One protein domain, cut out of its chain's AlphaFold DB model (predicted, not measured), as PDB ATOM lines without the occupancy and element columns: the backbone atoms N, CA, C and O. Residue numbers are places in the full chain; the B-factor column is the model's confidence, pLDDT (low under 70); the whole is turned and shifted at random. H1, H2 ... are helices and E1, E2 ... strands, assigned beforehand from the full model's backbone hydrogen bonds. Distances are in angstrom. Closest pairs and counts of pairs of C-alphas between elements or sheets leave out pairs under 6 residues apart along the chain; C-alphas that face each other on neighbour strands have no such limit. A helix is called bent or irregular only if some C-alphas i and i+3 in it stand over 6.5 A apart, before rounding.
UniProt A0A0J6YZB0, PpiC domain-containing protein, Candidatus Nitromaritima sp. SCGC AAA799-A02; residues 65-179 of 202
ATOM      1  N   ILE A  65     103.465  98.157 187.351       96.69
ATOM      2  CA  ILE A  65     103.224  96.809 187.863       96.69
ATOM      3  C   ILE A  65     103.870  96.732 189.238       96.69
ATOM      4  O   ILE A  65     105.093  96.755 189.357       96.69
ATOM      5  N   ARG A  66     103.042  96.629 190.279       95.94
ATOM      6  CA  ARG A  66     103.492  96.361 191.652       95.94
ATOM      7  C   ARG A  66     103.584  94.865 191.929       95.94
ATOM      8  O   ARG A  66     102.628  94.144 191.637       95.94
ATOM      9  N   LEU A  67     104.692  94.437 192.530       96.25
ATOM     10  CA  LEU A  67     105.044  93.054 192.854       96.25
ATOM     11  C   LEU A  67     105.624  92.960 194.272       96.25
ATOM     12  O   LEU A  67     106.152  93.933 194.809       96.25
ATOM     13  N   SER A  68     105.545  91.774 194.874       94.44
ATOM     14  CA  SER A  68     106.040  91.510 196.232       94.44
ATOM     15  C   SER A  68     107.532  91.160 196.290       94.44
ATOM     16  O   SER A  68     108.177  91.438 197.297       94.44
ATOM     17  N   SER A  69     108.092  90.580 195.223       96.81
ATOM     18  CA  SER A  69     109.485  90.112 195.164       96.81
ATOM     19  C   SER A  69     110.284  90.799 194.055       96.81
ATOM     20  O   SER A  69     109.769  91.041 192.960       96.81
ATOM     21  N   LEU A  70     111.567  91.051 194.334       96.94
ATOM     22  CA  LEU A  70     112.533  91.571 193.365       96.94
ATOM     23  C   LEU A  70     112.764  90.582 192.217       96.94
ATOM     24  O   LEU A  70     112.875  90.993 191.067       96.94
ATOM     25  N   GLU A  71     112.803  89.284 192.516       96.75
ATOM     26  CA  GLU A  71     113.022  88.235 191.515       96.75
ATOM     27  C   GLU A  71     111.896  88.221 190.479       96.75
ATOM     28  O   GLU A  71     112.152  88.247 189.277       96.75
ATOM     29  N   SER A  72     110.643  88.295 190.938       96.38
ATOM     30  CA  SER A  72     109.487  88.399 190.048       96.38
ATOM     31  C   SER A  72     109.531  89.682 189.217       96.38
ATOM     32  O   SER A  72     109.221  89.652 188.029       96.38
ATOM     33  N   ALA A  73     109.938  90.807 189.812       96.75
ATOM     34  CA  ALA A  73     110.065  92.067 189.085       96.75
ATOM     35  C   ALA A  73     111.140  91.999 187.994       96.75
ATOM     36  O   ALA A  73     110.896  92.433 186.870       96.75
ATOM     37  N   ASN A  74     112.286  91.388 188.286       97.75
ATOM     38  CA  ASN A  74     113.330  91.156 187.294       97.75
ATOM     39  C   ASN A  74     112.859  90.219 186.180       97.75
ATOM     40  O   ASN A  74     113.099  90.515 185.015       97.75
ATOM     41  N   LEU A  75     112.139  89.145 186.510       97.19
ATOM     42  CA  LEU A  75     111.600  88.218 185.516       97.19
ATOM     43  C   LEU A  75     110.657  88.924 184.532       97.19
ATOM     44  O   LEU A  75     110.838  88.820 183.321       97.19
ATOM     45  N   PHE A  76     109.679  89.680 185.038       97.19
ATOM     46  CA  PHE A  76     108.751  90.414 184.172       97.19
ATOM     47  C   PHE A  76     109.448  91.523 183.389       97.19
ATOM     48  O   PHE A  76     109.116  91.740 182.228       97.19
ATOM     49  N   ARG A  77     110.434  92.198 183.990       96.88
ATOM     50  CA  ARG A  77     111.256  93.181 183.284       96.88
ATOM     51  C   ARG A  77     111.968  92.553 182.089       96.88
ATOM     52  O   ARG A  77     111.878  93.112 181.001       96.88
ATOM     53  N   GLN A  78     112.644  91.419 182.282       97.62
ATOM     54  CA  GLN A  78     113.328  90.736 181.183       97.62
ATOM     55  C   GLN A  78     112.337  90.280 180.118       97.62
ATOM     56  O   GLN A  78     112.536  90.598 178.957       97.62
ATOM     57  N   ALA A  79     111.200  89.697 180.504       97.25
ATOM     58  CA  ALA A  79     110.167  89.306 179.545       97.25
ATOM     59  C   ALA A  79     109.659  90.482 178.684       97.25
ATOM     60  O   ALA A  79     109.397  90.317 177.495       97.25
ATOM     61  N   ILE A  80     109.523  91.685 179.259       96.56
ATOM     62  CA  ILE A  80     109.129  92.884 178.503       96.56
ATOM     63  C   ILE A  80     110.258  93.349 177.572       96.56
ATOM     64  O   ILE A  80     109.982  93.748 176.444       96.56
ATOM     65  N   ILE A  81     111.514  93.299 178.022       96.56
ATOM     66  CA  ILE A  81     112.678  93.682 177.211       96.56
ATOM     67  C   ILE A  81     112.876  92.708 176.048       96.56
ATOM     68  O   ILE A  81     113.068  93.149 174.919       96.56
ATOM     69  N   ASP A  82     112.777  91.407 176.301       97.00
ATOM     70  CA  ASP A  82     112.863  90.365 175.280       97.00
ATOM     71  C   ASP A  82     111.767  90.566 174.228       97.00
ATOM     72  O   ASP A  82     112.040  90.540 173.030       97.00
ATOM     73  N   PHE A  83     110.547  90.900 174.663       96.56
ATOM     74  CA  PHE A  83     109.451  91.247 173.760       96.56
ATOM     75  C   PHE A  83     109.747  92.506 172.925       96.56
ATOM     76  O   PHE A  83     109.448  92.541 171.733       96.56
ATOM     77  N   GLN A  84     110.373  93.538 173.503       94.81
ATOM     78  CA  GLN A  84     110.821  94.714 172.742       94.81
ATOM     79  C   GLN A  84     111.888  94.354 171.696       94.81
ATOM     80  O   GLN A  84     111.865  94.895 170.591       94.81
ATOM     81  N   GLN A  85     112.815  93.452 172.029       94.94
ATOM     82  CA  GLN A  85     113.865  92.997 171.114       94.94
ATOM     83  C   GLN A  85     113.307  92.134 169.979       94.94
ATOM     84  O   GLN A  85     113.707  92.318 168.831       94.94
ATOM     85  N   GLU A  86     112.361  91.241 170.276       94.50
ATOM     86  CA  GLU A  86     111.660  90.426 169.282       94.50
ATOM     87  C   GLU A  86     110.927  91.312 168.268       94.50
ATOM     88  O   GLU A  86     111.131  91.169 167.062       94.50
ATOM     89  N   LEU A  87     110.164  92.297 168.755       93.12
ATOM     90  CA  LEU A  87     109.498  93.272 167.893       93.12
ATOM     91  C   LEU A  87     110.503  94.062 167.056       93.12
ATOM     92  O   LEU A  87     110.295  94.240 165.860       93.12
ATOM     93  N   ALA A  88     111.621  94.501 167.638       90.31
ATOM     94  CA  ALA A  88     112.658  95.223 166.903       90.31
ATOM     95  C   ALA A  88     113.350  94.368 165.821       90.31
ATOM     96  O   ALA A  88     113.805  94.923 164.821       90.31
ATOM     97  N   GLY A  89     113.429  93.046 166.006       89.62
ATOM     98  CA  GLY A  89     114.018  92.103 165.051       89.62
ATOM     99  C   GLY A  89     113.116  91.748 163.864       89.62
ATOM    100  O   GLY A  89     113.617  91.283 162.839       89.62
ATOM    101  N   GLU A  90     111.806  91.975 163.976       88.19
ATOM    102  CA  GLU A  90     110.842  91.738 162.899       88.19
ATOM    103  C   GLU A  90     111.137  92.678 161.711       88.19
ATOM    104  O   GLU A  90     111.022  93.896 161.830       88.19
ATOM    105  N   GLN A  91     111.545  92.150 160.552       80.06
ATOM    106  CA  GLN A  91     111.811  92.967 159.359       80.06
ATOM    107  C   GLN A  91     110.514  93.226 158.589       80.06
ATOM    108  O   GLN A  91     110.206  92.548 157.613       80.06
ATOM    109  N   VAL A  92     109.740  94.206 159.052       83.81
ATOM    110  CA  VAL A  92     108.552  94.705 158.347       83.81
ATOM    111  C   VAL A  92     108.897  96.050 157.716       83.81
ATOM    112  O   VAL A  92     109.297  96.975 158.423       83.81
ATOM    113  N   GLU A  93     108.736  96.178 156.399       80.88
ATOM    114  CA  GLU A  93     108.911  97.440 155.656       80.88
ATOM    115  C   GLU A  93     107.680  98.357 155.797       80.88
ATOM    116  O   GLU A  93     107.132  98.853 154.816       80.88
ATOM    117  N   ASP A  94     107.220  98.566 157.030       87.75
ATOM    118  CA  ASP A  94     106.112  99.469 157.339       87.75
ATOM    119  C   ASP A  94     106.657 100.751 157.998       87.75
ATOM    120  O   ASP A  94     107.321 100.661 159.041       87.75
ATOM    121  N   PRO A  95     106.410 101.951 157.431       87.44
ATOM    122  CA  PRO A  95     106.789 103.211 158.070       87.44
ATOM    123  C   PRO A  95     106.177 103.396 159.471       87.44
ATOM    124  O   PRO A  95     106.795 104.055 160.311       87.44
ATOM    125  N   ASP A  96     105.023 102.782 159.754       91.50
ATOM    126  CA  ASP A  96     104.296 102.917 161.021       91.50
ATOM    127  C   ASP A  96     104.612 101.810 162.036       91.50
ATOM    128  O   ASP A  96     104.124 101.832 163.172       91.50
ATOM    129  N   LYS A  97     105.519 100.888 161.692       89.56
ATOM    130  CA  LYS A  97     105.948  99.771 162.549       89.56
ATOM    131  C   LYS A  97     106.268 100.204 163.978       89.56
ATOM    132  O   LYS A  97     105.879  99.551 164.939       89.56
ATOM    133  N   PHE A  98     106.946 101.336 164.135       88.19
ATOM    134  CA  PHE A  98     107.328 101.850 165.446       88.19
ATOM    135  C   PHE A  98     106.132 102.199 166.342       88.19
ATOM    136  O   PHE A  98     106.197 102.008 167.556       88.19
ATOM    137  N   PHE A  99     105.039 102.709 165.770       90.56
ATOM    138  CA  PHE A  99     103.815 102.991 166.520       90.56
ATOM    139  C   PHE A  99     103.104 101.696 166.912       90.56
ATOM    140  O   PHE A  99     102.698 101.552 168.064       90.56
ATOM    141  N   HIS A 100     103.055 100.724 166.000       91.62
ATOM    142  CA  HIS A 100     102.504  99.401 166.282       91.62
ATOM    143  C   HIS A 100     103.297  98.650 167.353       91.62
ATOM    144  O   HIS A 100     102.704  98.058 168.252       91.62
ATOM    145  N   ASP A 101     104.626  98.705 167.316       92.81
ATOM    146  CA  ASP A 101     105.476  98.060 168.316       92.81
ATOM    147  C   ASP A 101     105.252  98.661 169.704       92.81
ATOM    148  O   ASP A 101     105.116  97.929 170.685       92.81
ATOM    149  N   ARG A 102     105.128  99.989 169.799       91.94
ATOM    150  CA  ARG A 102     104.789 100.668 171.058       91.94
ATOM    151  C   ARG A 102     103.445 100.209 171.598       91.94
ATOM    152  O   ARG A 102     103.362  99.813 172.757       91.94
ATOM    153  N   GLU A 103     102.420 100.191 170.754       93.81
ATOM    154  CA  GLU A 103     101.088  99.735 171.140       93.81
ATOM    155  C   GLU A 103     101.108  98.269 171.607       93.81
ATOM    156  O   GLU A 103     100.533  97.926 172.644       93.81
ATOM    157  N   LYS A 104     101.833  97.393 170.898       95.19
ATOM    158  CA  LYS A 104     102.026  95.989 171.284       95.19
ATOM    159  C   LYS A 104     102.706  95.874 172.652       95.19
ATOM    160  O   LYS A 104     102.242  95.088 173.485       95.19
ATOM    161  N   VAL A 105     103.767  96.645 172.909       95.56
ATOM    162  CA  VAL A 105     104.490  96.664 174.196       95.56
ATOM    163  C   VAL A 105     103.582  97.150 175.318       95.56
ATOM    164  O   VAL A 105     103.487  96.495 176.357       95.56
ATOM    165  N   GLU A 106     102.855  98.244 175.107       95.56
ATOM    166  CA  GLU A 106     101.903  98.771 176.083       95.56
ATOM    167  C   GLU A 106     100.791  97.764 176.402       95.56
ATOM    168  O   GLU A 106     100.444  97.564 177.572       95.56
ATOM    169  N   ASN A 107     100.255  97.089 175.385       96.81
ATOM    170  CA  ASN A 107      99.241  96.049 175.539       96.81
ATOM    171  C   ASN A 107      99.790  94.810 176.256       96.81
ATOM    172  O   ASN A 107      99.098  94.205 177.079       96.81
ATOM    173  N   TYR A 108     101.033  94.413 175.983       97.06
ATOM    174  CA  TYR A 108     101.696  93.330 176.707       97.06
ATOM    175  C   TYR A 108     101.908  93.686 178.182       97.06
ATOM    176  O   TYR A 108     101.506  92.913 179.056       97.06
ATOM    177  N   PHE A 109     102.404  94.892 178.464       97.25
ATOM    178  CA  PHE A 109     102.561  95.412 179.820       97.25
ATOM    179  C   PHE A 109     101.228  95.409 180.580       97.25
ATOM    180  O   PHE A 109     101.141  94.873 181.686       97.25
ATOM    181  N   ALA A 110     100.152  95.907 179.961       97.06
ATOM    182  CA  ALA A 110      98.822  95.909 180.566       97.06
ATOM    183  C   ALA A 110      98.286  94.501 180.850       97.06
ATOM    184  O   ALA A 110      97.620  94.288 181.866       97.06
ATOM    185  N   ARG A 111      98.582  93.514 179.993       97.19
ATOM    186  CA  ARG A 111      98.220  92.109 180.242       97.19
ATOM    187  C   ARG A 111      98.965  91.537 181.447       97.19
ATOM    188  O   ARG A 111      98.339  90.856 182.259       97.19
ATOM    189  N   ILE A 112     100.260  91.823 181.584       96.62
ATOM    190  CA  ILE A 112     101.045  91.411 182.757       96.62
ATOM    191  C   ILE A 112     100.484  92.081 184.011       96.62
ATOM    192  O   ILE A 112     100.210  91.392 184.995       96.62
ATOM    193  N   ALA A 113     100.228  93.388 183.958       96.94
ATOM    194  CA  ALA A 113      99.656  94.141 185.066       96.94
ATOM    195  C   ALA A 113      98.319  93.544 185.525       96.94
ATOM    196  O   ALA A 113      98.183  93.196 186.697       96.94
ATOM    197  N   LYS A 114      97.378  93.320 184.595       97.38
ATOM    198  CA  LYS A 114      96.060  92.717 184.871       97.38
ATOM    199  C   LYS A 114      96.141  91.339 185.510       97.38
ATOM    200  O   LYS A 114      95.252  90.982 186.275       97.38
ATOM    201  N   LYS A 115      97.169  90.547 185.203       96.50
ATOM    202  CA  LYS A 115      97.319  89.193 185.749       96.50
ATOM    203  C   LYS A 115      98.042  89.200 187.092       96.50
ATOM    204  O   LYS A 115      97.512  88.690 188.080       96.50
ATOM    205  N   TYR A 116      99.212  89.827 187.142       96.25
ATOM    206  CA  TYR A 116     100.189  89.618 188.211       96.25
ATOM    207  C   TYR A 116     100.361  90.807 189.152       96.25
ATOM    208  O   TYR A 116     100.928  90.632 190.228       96.25
ATOM    209  N   SER A 117      99.878  92.005 188.801       96.12
ATOM    210  CA  SER A 117     100.048  93.149 189.692       96.12
ATOM    211  C   SER A 117      99.221  93.010 190.971       96.12
ATOM    212  O   SER A 117      98.121  92.452 190.965       96.12
ATOM    213  N   ILE A 118      99.769  93.554 192.059       94.81
ATOM    214  CA  ILE A 118      99.127  93.709 193.373       94.81
ATOM    215  C   ILE A 118      98.602  95.153 193.556       94.81
ATOM    216  O   ILE A 118      97.960  95.472 194.549       94.81
ATOM    217  N   CYS A 119      98.863  96.055 192.600       91.56
ATOM    218  CA  CYS A 119      98.385  97.438 192.655       91.56
ATOM    219  C   CYS A 119      96.863  97.516 192.440       91.56
ATOM    220  O   CYS A 119      96.300  96.712 191.698       91.56
ATOM    221  N   SER A 120      96.204  98.530 193.003       91.31
ATOM    222  CA  SER A 120      94.789  98.830 192.729       91.31
ATOM    223  C   SER A 120      94.531  99.141 191.246       91.31
ATOM    224  O   SER A 120      93.494  98.761 190.707       91.31
ATOM    225  N   SER A 121      95.515  99.721 190.545       91.56
ATOM    226  CA  SER A 121      95.481  99.984 189.096       91.56
ATOM    227  C   SER A 121      95.468  98.713 188.227       91.56
ATOM    228  O   SER A 121      95.312  98.802 187.008       91.56
ATOM    229  N   LYS A 122      95.577  97.510 188.817       94.69
ATOM    230  CA  LYS A 122      95.528  96.210 188.120       94.69
ATOM    231  C   LYS A 122      94.364  96.107 187.135       94.69
ATOM    232  O   LYS A 122      94.571  95.657 186.009       94.69
ATOM    233  N   GLY A 123      93.160  96.529 187.532       92.62
ATOM    234  CA  GLY A 123      91.959  96.448 186.687       92.62
ATOM    235  C   GLY A 123      92.088  97.230 185.375       92.62
ATOM    236  O   GLY A 123      91.629  96.774 184.327       92.62
ATOM    237  N   LEU A 124      92.818  98.346 185.412       94.31
ATOM    238  CA  LEU A 124      93.099  99.216 184.267       94.31
ATOM    239  C   LEU A 124      94.380  98.821 183.514       94.31
ATOM    240  O   LEU A 124      94.824  99.533 182.623       94.31
ATOM    241  N   GLY A 125      94.991  97.677 183.839       94.31
ATOM    242  CA  GLY A 125      96.277  97.290 183.251       94.31
ATOM    243  C   GLY A 125      97.451  98.106 183.768       94.31
ATOM    244  O   GLY A 125      98.431  98.283 183.050       94.31
ATOM    245  N   GLY A 126      97.359  98.567 185.015       94.25
ATOM    246  CA  GLY A 126      98.423  99.317 185.662       94.25
ATOM    247  C   GLY A 126      98.429 100.801 185.317       94.25
ATOM    248  O   GLY A 126      99.382 101.473 185.685       94.25
ATOM    249  N   ASP A 127      97.421 101.314 184.609       94.69
ATOM    250  CA  ASP A 127      97.352 102.728 184.231       94.69
ATOM    251  C   ASP A 127      97.251 103.625 185.478       94.69
ATOM    252  O   ASP A 127      96.399 103.398 186.341       94.69
ATOM    253  N   LEU A 128      98.167 104.589 185.581       91.12
ATOM    254  CA  LEU A 128      98.234 105.600 186.641       91.12
ATOM    255  C   LEU A 128      97.767 106.980 186.161       91.12
ATOM    256  O   LEU A 128      97.864 107.939 186.925       91.12
ATOM    257  N   ASP A 129      97.266 107.072 184.925       90.44
ATOM    258  CA  ASP A 129      96.879 108.327 184.282       90.44
ATOM    259  C   ASP A 129      98.072 109.306 184.155       90.44
ATOM    260  O   ASP A 129      99.243 108.902 184.173       90.44
ATOM    261  N   TRP A 130      97.791 110.592 183.943       91.62
ATOM    262  CA  TRP A 130      98.790 111.651 183.834       91.62
ATOM    263  C   TRP A 130      99.409 112.010 185.192       91.62
ATOM    264  O   TRP A 130      98.773 112.585 186.074       91.62
ATOM    265  N   VAL A 131     100.701 111.723 185.319       90.88
ATOM    266  CA  VAL A 131     101.550 112.004 186.479       90.88
ATOM    267  C   VAL A 131     102.374 113.260 186.212       90.88
ATOM    268  O   VAL A 131     102.998 113.387 185.159       90.88
ATOM    269  N   TYR A 132     102.426 114.182 187.173       88.88
ATOM    270  CA  TYR A 132     103.230 115.403 187.086       88.88
ATOM    271  C   TYR A 132     103.951 115.698 188.401       88.88
ATOM    272  O   TYR A 132     103.557 115.235 189.476       88.88
ATOM    273  N   ALA A 133     105.023 116.486 188.317       85.75
ATOM    274  CA  ALA A 133     105.785 116.902 189.487       85.75
ATOM    275  C   ALA A 133     104.908 117.741 190.436       85.75
ATOM    276  O   ALA A 133     104.328 118.744 190.026       85.75
ATOM    277  N   GLY A 134     104.814 117.330 191.703       81.00
ATOM    278  CA  GLY A 134     104.018 118.027 192.719       81.00
ATOM    279  C   GLY A 134     102.528 117.663 192.750       81.00
ATOM    280  O   GLY A 134     101.752 118.387 193.369       81.00
ATOM    281  N   MET A 135     102.105 116.570 192.103       83.56
ATOM    282  CA  MET A 135     100.752 116.036 192.301       83.56
ATOM    283  C   MET A 135     100.558 115.526 193.738       83.56
ATOM    284  O   MET A 135     101.501 115.036 194.363       83.56
ATOM    285  N   ASN A 136      99.323 115.581 194.246       78.06
ATOM    286  CA  ASN A 136      98.990 114.928 195.510       78.06
ATOM    287  C   ASN A 136      99.085 113.409 195.340       78.06
ATOM    288  O   ASN A 136      98.414 112.822 194.493       78.06
ATOM    289  N   LEU A 137      99.945 112.787 196.141       75.88
ATOM    290  CA  LEU A 137     100.169 111.351 196.125       75.88
ATOM    291  C   LEU A 137      99.078 110.661 196.945       75.88
ATOM    292  O   LEU A 137      98.989 110.852 198.156       75.88
ATOM    293  N   GLU A 138      98.281 109.810 196.307       78.44
ATOM    294  CA  GLU A 138      97.514 108.812 197.049       78.44
ATOM    295  C   GLU A 138      98.493 107.753 197.565       78.44
ATOM    296  O   GLU A 138      98.923 106.881 196.806       78.44
ATOM    297  N   GLU A 139      98.861 107.827 198.848       70.94
ATOM    298  CA  GLU A 139      99.936 107.020 199.456       70.94
ATOM    299  C   GLU A 139      99.770 105.497 199.270       70.94
ATOM    300  O   GLU A 139     100.746 104.751 199.318       70.94
ATOM    301  N   GLY A 140      98.548 105.012 199.021       73.62
ATOM    302  CA  GLY A 140      98.276 103.599 198.722       73.62
ATOM    303  C   GLY A 140      98.619 103.170 197.286       73.62
ATOM    304  O   GLY A 140      98.843 101.980 197.020       73.62
ATOM    305  N   ILE A 141      98.684 104.114 196.348       77.62
ATOM    306  CA  ILE A 141      98.889 103.876 194.911       77.62
ATOM    307  C   ILE A 141     100.275 104.357 194.473       77.62
ATOM    308  O   ILE A 141     100.991 103.613 193.791       77.62
ATOM    309  N   MET A 142     100.665 105.553 194.918       84.00
ATOM    310  CA  MET A 142     101.842 106.287 194.467       84.00
ATOM    311  C   MET A 142     102.721 106.696 195.656       84.00
ATOM    312  O   MET A 142     102.229 107.091 196.708       84.00
ATOM    313  N   THR A 143     104.040 106.610 195.487       89.56
ATOM    314  CA  THR A 143     105.039 107.029 196.488       89.56
ATOM    315  C   THR A 143     105.993 108.040 195.866       89.56
ATOM    316  O   THR A 143     106.151 108.052 194.645       89.56
ATOM    317  N   GLN A 144     106.646 108.867 196.687       90.00
ATOM    318  CA  GLN A 144     107.606 109.862 196.194       90.00
ATOM    319  C   GLN A 144     108.738 109.206 195.392       90.00
ATOM    320  O   GLN A 144     109.047 109.661 194.298       90.00
ATOM    321  N   ASP A 145     109.271 108.077 195.871       91.56
ATOM    322  CA  ASP A 145     110.325 107.318 195.179       91.56
ATOM    323  C   ASP A 145     109.890 106.875 193.771       91.56
ATOM    324  O   ASP A 145     110.672 106.906 192.819       91.56
ATOM    325  N   LEU A 146     108.620 106.477 193.628       91.88
ATOM    326  CA  LEU A 146     108.042 106.078 192.345       91.88
ATOM    327  C   LEU A 146     107.858 107.282 191.415       91.88
ATOM    328  O   LEU A 146     108.161 107.182 190.229       91.88
ATOM    329  N   LEU A 147     107.389 108.412 191.949       92.06
ATOM    330  CA  LEU A 147     107.220 109.649 191.192       92.06
ATOM    331  C   LEU A 147     108.569 110.176 190.687       92.06
ATOM    332  O   LEU A 147     108.713 110.466 189.502       92.06
ATOM    333  N   ASP A 148     109.584 110.207 191.546       91.81
ATOM    334  CA  ASP A 148     110.935 110.626 191.178       91.81
ATOM    335  C   ASP A 148     111.535 109.725 190.093       91.81
ATOM    336  O   ASP A 148     112.225 110.204 189.190       91.81
ATOM    337  N   ALA A 149     111.274 108.417 190.158       92.88
ATOM    338  CA  ALA A 149     111.710 107.481 189.133       92.88
ATOM    339  C   ALA A 149     110.984 107.711 187.797       92.88
ATOM    340  O   ALA A 149     111.627 107.684 186.748       92.88
ATOM    341  N   ILE A 150     109.677 107.998 187.820       92.56
ATOM    342  CA  ILE A 150     108.892 108.345 186.624       92.56
ATOM    343  C   ILE A 150     109.465 109.581 185.934       92.56
ATOM    344  O   ILE A 150     109.712 109.540 184.732       92.56
ATOM    345  N   LEU A 151     109.736 110.647 186.691       90.88
ATOM    346  CA  LEU A 151     110.263 111.904 186.151       90.88
ATOM    347  C   LEU A 151     111.652 111.744 185.511       90.88
ATOM    348  O   LEU A 151     111.998 112.477 184.587       90.88
ATOM    349  N   LYS A 152     112.450 110.785 185.994       91.69
ATOM    350  CA  LYS A 152     113.782 110.467 185.455       91.69
ATOM    351  C   LYS A 152     113.749 109.482 184.286       91.69
ATOM    352  O   LYS A 152     114.755 109.349 183.593       91.69
ATOM    353  N   THR A 153     112.647 108.762 184.088       92.38
ATOM    354  CA  THR A 153     112.571 107.683 183.099       92.38
ATOM    355  C   THR A 153     112.250 108.228 181.713       92.38
ATOM    356  O   THR A 153     111.362 109.059 181.528       92.38
ATOM    357  N   GLU A 154     112.970 107.728 180.710       90.94
ATOM    358  CA  GLU A 154     112.720 108.058 179.312       90.94
ATOM    359  C   GLU A 154     111.481 107.337 178.762       90.94
ATOM    360  O   GLU A 154     111.081 106.258 179.203       90.94
ATOM    361  N   LYS A 155     110.881 107.931 177.729       91.56
ATOM    362  CA  LYS A 155     109.687 107.401 177.071       91.56
ATOM    363  C   LYS A 155     109.944 105.999 176.492       91.56
ATOM    364  O   LYS A 155     110.879 105.820 175.716       91.56
ATOM    365  N   HIS A 156     109.058 105.046 176.784       90.31
ATOM    366  CA  HIS A 156     109.111 103.632 176.367       90.31
ATOM    367  C   HIS A 156     110.328 102.819 176.848       90.31
ATOM    368  O   HIS A 156     110.561 101.716 176.348       90.31
ATOM    369  N   VAL A 157     111.091 103.324 177.819       92.19
ATOM    370  CA  VAL A 157     112.191 102.581 178.446       92.19
ATOM    371  C   VAL A 157     111.695 101.937 179.739       92.19
ATOM    372  O   VAL A 157     110.999 102.577 180.523       92.19
ATOM    373  N   ILE A 158     112.061 100.670 179.965       94.31
ATOM    374  CA  ILE A 158     111.767  99.952 181.213       94.31
ATOM    375  C   ILE A 158     112.988 100.044 182.148       94.31
ATOM    376  O   ILE A 158     113.995  99.353 181.919       94.31
ATOM    377  N   PRO A 159     112.940 100.880 183.203       94.88
ATOM    378  CA  PRO A 159     114.034 100.994 184.162       94.88
ATOM    379  C   PRO A 159     114.156  99.723 185.014       94.88
ATOM    380  O   PRO A 159     113.388  98.766 184.881       94.88
ATOM    381  N   GLU A 160     115.166  99.679 185.876       95.81
ATOM    382  CA  GLU A 160     115.281  98.626 186.886       95.81
ATOM    383  C   GLU A 160     114.106  98.669 187.880       95.81
ATOM    384  O   GLU A 160     113.499  99.729 188.061       95.81
ATOM    385  N   PRO A 161     113.760  97.543 188.533       96.81
ATOM    386  CA  PRO A 161     112.678  97.524 189.508       96.81
ATOM    387  C   PRO A 161     112.909  98.512 190.653       96.81
ATOM    388  O   PRO A 161     113.893  98.428 191.387       96.81
ATOM    389  N   ILE A 162     111.954  99.415 190.852       95.56
ATOM    390  CA  ILE A 162     112.028 100.451 191.882       95.56
ATOM    391  C   ILE A 162     111.476  99.878 193.181       95.56
ATOM    392  O   ILE A 162     110.323  99.440 193.241       95.56
ATOM    393  N   LYS A 163     112.289  99.886 194.237       94.81
ATOM    394  CA  LYS A 163     111.857  99.495 195.579       94.81
ATOM    395  C   LYS A 163     111.192 100.683 196.266       94.81
ATOM    396  O   LYS A 163     111.819 101.719 196.441       94.81
ATOM    397  N   THR A 164     109.951 100.504 196.698       93.12
ATOM    398  CA  THR A 164     109.195 101.486 197.482       93.12
ATOM    399  C   THR A 164     108.716 100.844 198.785       93.12
ATOM    400  O   THR A 164     108.915  99.651 199.032       93.12
ATOM    401  N   ARG A 165     108.019 101.621 199.620       91.50
ATOM    402  CA  ARG A 165     107.353 101.105 200.829       91.50
ATOM    403  C   ARG A 165     106.259 100.071 200.529       91.50
ATOM    404  O   ARG A 165     105.928  99.277 201.400       91.50
ATOM    405  N   LEU A 166     105.706 100.077 199.314       90.25
ATOM    406  CA  LEU A 166     104.593  99.217 198.900       90.25
ATOM    407  C   LEU A 166     105.055  97.926 198.203       90.25
ATOM    408  O   LEU A 166     104.227  97.061 197.920       90.25
ATOM    409  N   GLY A 167     106.352  97.798 197.907       93.25
ATOM    410  CA  GLY A 167     106.937  96.646 197.223       93.25
ATOM    411  C   GLY A 167     107.866  97.054 196.084       93.25
ATOM    412  O   GLY A 167     108.509  98.103 196.128       93.25
ATOM    413  N   TYR A 168     107.939  96.213 195.055       96.56
ATOM    414  CA  TYR A 168     108.732  96.462 193.853       96.56
ATOM    415  C   TYR A 168     107.833  96.903 192.707       96.56
ATOM    416  O   TYR A 168     106.788  96.300 192.462       96.56
ATOM    417  N   HIS A 169     108.243  97.950 192.002       95.38
ATOM    418  CA  HIS A 169     107.478  98.541 190.916       95.38
ATOM    419  C   HIS A 169     108.265  98.490 189.614       95.38
ATOM    420  O   HIS A 169     109.416  98.917 189.551       95.38
ATOM    421  N   LEU A 170     107.611  98.008 188.563       96.69
ATOM    422  CA  LEU A 170     108.013  98.257 187.183       96.69
ATOM    423  C   LEU A 170     107.178  99.409 186.647       96.69
ATOM    424  O   LEU A 170     105.976  99.458 186.915       96.69
ATOM    425  N   ILE A 171     107.799 100.306 185.888       96.00
ATOM    426  CA  ILE A 171     107.119 101.435 185.255       96.00
ATOM    427  C   ILE A 171     107.368 101.439 183.752       96.00
ATOM    428  O   ILE A 171     108.427 101.022 183.287       96.00
ATOM    429  N   LEU A 172     106.378 101.920 183.010       96.00
ATOM    430  CA  LEU A 172     106.455 102.187 181.583       96.00
ATOM    431  C   LEU A 172     105.849 103.568 181.327       96.00
ATOM    432  O   LEU A 172     104.664 103.784 181.575       96.00
ATOM    433  N   VAL A 173     106.669 104.494 180.832       95.50
ATOM    434  CA  VAL A 173     106.221 105.824 180.403       95.50
ATOM    435  C   VAL A 173     105.729 105.723 178.959       95.50
ATOM    436  O   VAL A 173     106.541 105.605 178.039       95.50
ATOM    437  N   CYS A 174     104.411 105.755 178.766       92.56
ATOM    438  CA  CYS A 174     103.771 105.664 177.452       92.56
ATOM    439  C   CYS A 174     103.872 106.997 176.706       92.56
ATOM    440  O   CYS A 174     104.314 107.070 175.562       92.56
ATOM    441  N   GLU A 175     103.495 108.091 177.371       91.81
ATOM    442  CA  GLU A 175     103.379 109.413 176.755       91.81
ATOM    443  C   GLU A 175     103.923 110.515 177.656       91.81
ATOM    444  O   GLU A 175     103.962 110.384 178.875       91.81
ATOM    445  N   ASN A 176     104.347 111.611 177.033       90.50
ATOM    446  CA  ASN A 176     104.778 112.822 177.705       90.50
ATOM    447  C   ASN A 176     104.191 114.032 176.966       90.50
ATOM    448  O   ASN A 176     104.347 114.145 175.748       90.50
ATOM    449  N   ARG A 177     103.517 114.935 177.686       88.06
ATOM    450  CA  ARG A 177     102.995 116.200 177.140       88.06
ATOM    451  C   ARG A 177     103.372 117.400 178.005       88.06
ATOM    452  O   ARG A 177     103.495 117.263 179.222       88.06
ATOM    453  N   ASP A 178     103.575 118.553 177.371       84.19
ATOM    454  CA  ASP A 178     103.705 119.814 178.102       84.19
ATOM    455  C   ASP A 178     102.358 120.088 178.792       84.19
ATOM    456  O   ASP A 178     101.307 120.014 178.148       84.19
ATOM    457  N   ARG A 179     102.372 120.402 180.088       74.12
ATOM    458  CA  ARG A 179     101.167 120.806 180.808       74.12
ATOM    459  C   ARG A 179     100.693 122.136 180.246       74.12
ATOM    460  O   ARG A 179     101.409 123.140 180.282       74.12
TER     461      ARG A 179
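What this domain is: This is residues 65 to 179 of the 202 residues of the protein "PpiC domain-containing protein" of Candidatus Nitromaritima sp. SCGC AAA799-A02 (UniProt A0A0J6YZB0). A long helical hairpin, H1 and H2, runs along one face of a small three-stranded sheet, whose long strand E4 passes through the middle of the domain; the shorter helix H4 packs on E3 and E4, away from the hairpin. The hairpin's turn, residues 91 to 96, sticks out, and short H3 packs on H2 near its other end. The printed part has 115 residues, with four named helices and four named strands in the order E1 H1 H2 H3 E2 H4 E3 E4. The sheet's order is E1, E4, E3, all antiparallel, and the class is mixed, helices and strands. The whole is compact, with a radius of gyration of the C-alphas of 14.4 A and spans of 46 by 36 by 24 A.

Where its parts are: E1, residues 65 to 67, begins at C-alpha 65 (103.224, 96.809, 187.863). H1, residues 70 to 89, is 28.4 A long, and H2, residues 97 to 116, 28.2 A, beginning at C-alpha 97 (105.948, 99.771, 162.549). H3, residues 120 to 124, is irregular: C-alphas 120 and 123 are 7.1 A apart. E2, residues 127 to 132, is 14.3 A long, H4, residues 144 to 152, 12.4 A, and E3 is residues 162 to 164. E4, residues 167 to 178, is 30.2 A long, bends by 65 degrees at residue 174 and ends at C-alpha 178 (103.705, 119.814, 178.102).

How they stand to each other: E1 and E4 are antiparallel, with N 65 and O 170 2.9 A apart. E3 and E4 form a hairpin, with N 169 and O 162 2.8 A apart. H1 and H2 are on the same face, at heights of 11.2 A and 8.6 A over the sheet, and run along the strands. They touch, closest at the C-alphas of Leu 87 and Asp 101, 6.3 A, with a shallow tilt of 23 degrees, opposite ways. H2 touches H3 with residues 110 to 115 alone, closest at the C-alphas of Lys 114 and Lys 122, 4.8 A. H4 is at the sheet's level, at a height of 0.7 A; its closest C-alphas to E3 are Asp 145 and Thr 164, 6.4 A. E2 pairs with no named strand but is near E4. In H1, H2 and H4 every O i to N i+4 pair is within hydrogen-bond range; in H3 0 of 1 is, and 1 of 2 O i to N i+3 pairs.

The domain as a whole: The two C-alphas farthest apart are those of Glu 93 and Glu 139, 45.7 A. The printed part has no cut. The link from E2 to H4, with 11 residues, is long. The mean pLDDT of the printed part is 91.9, and no printed residue is under 70.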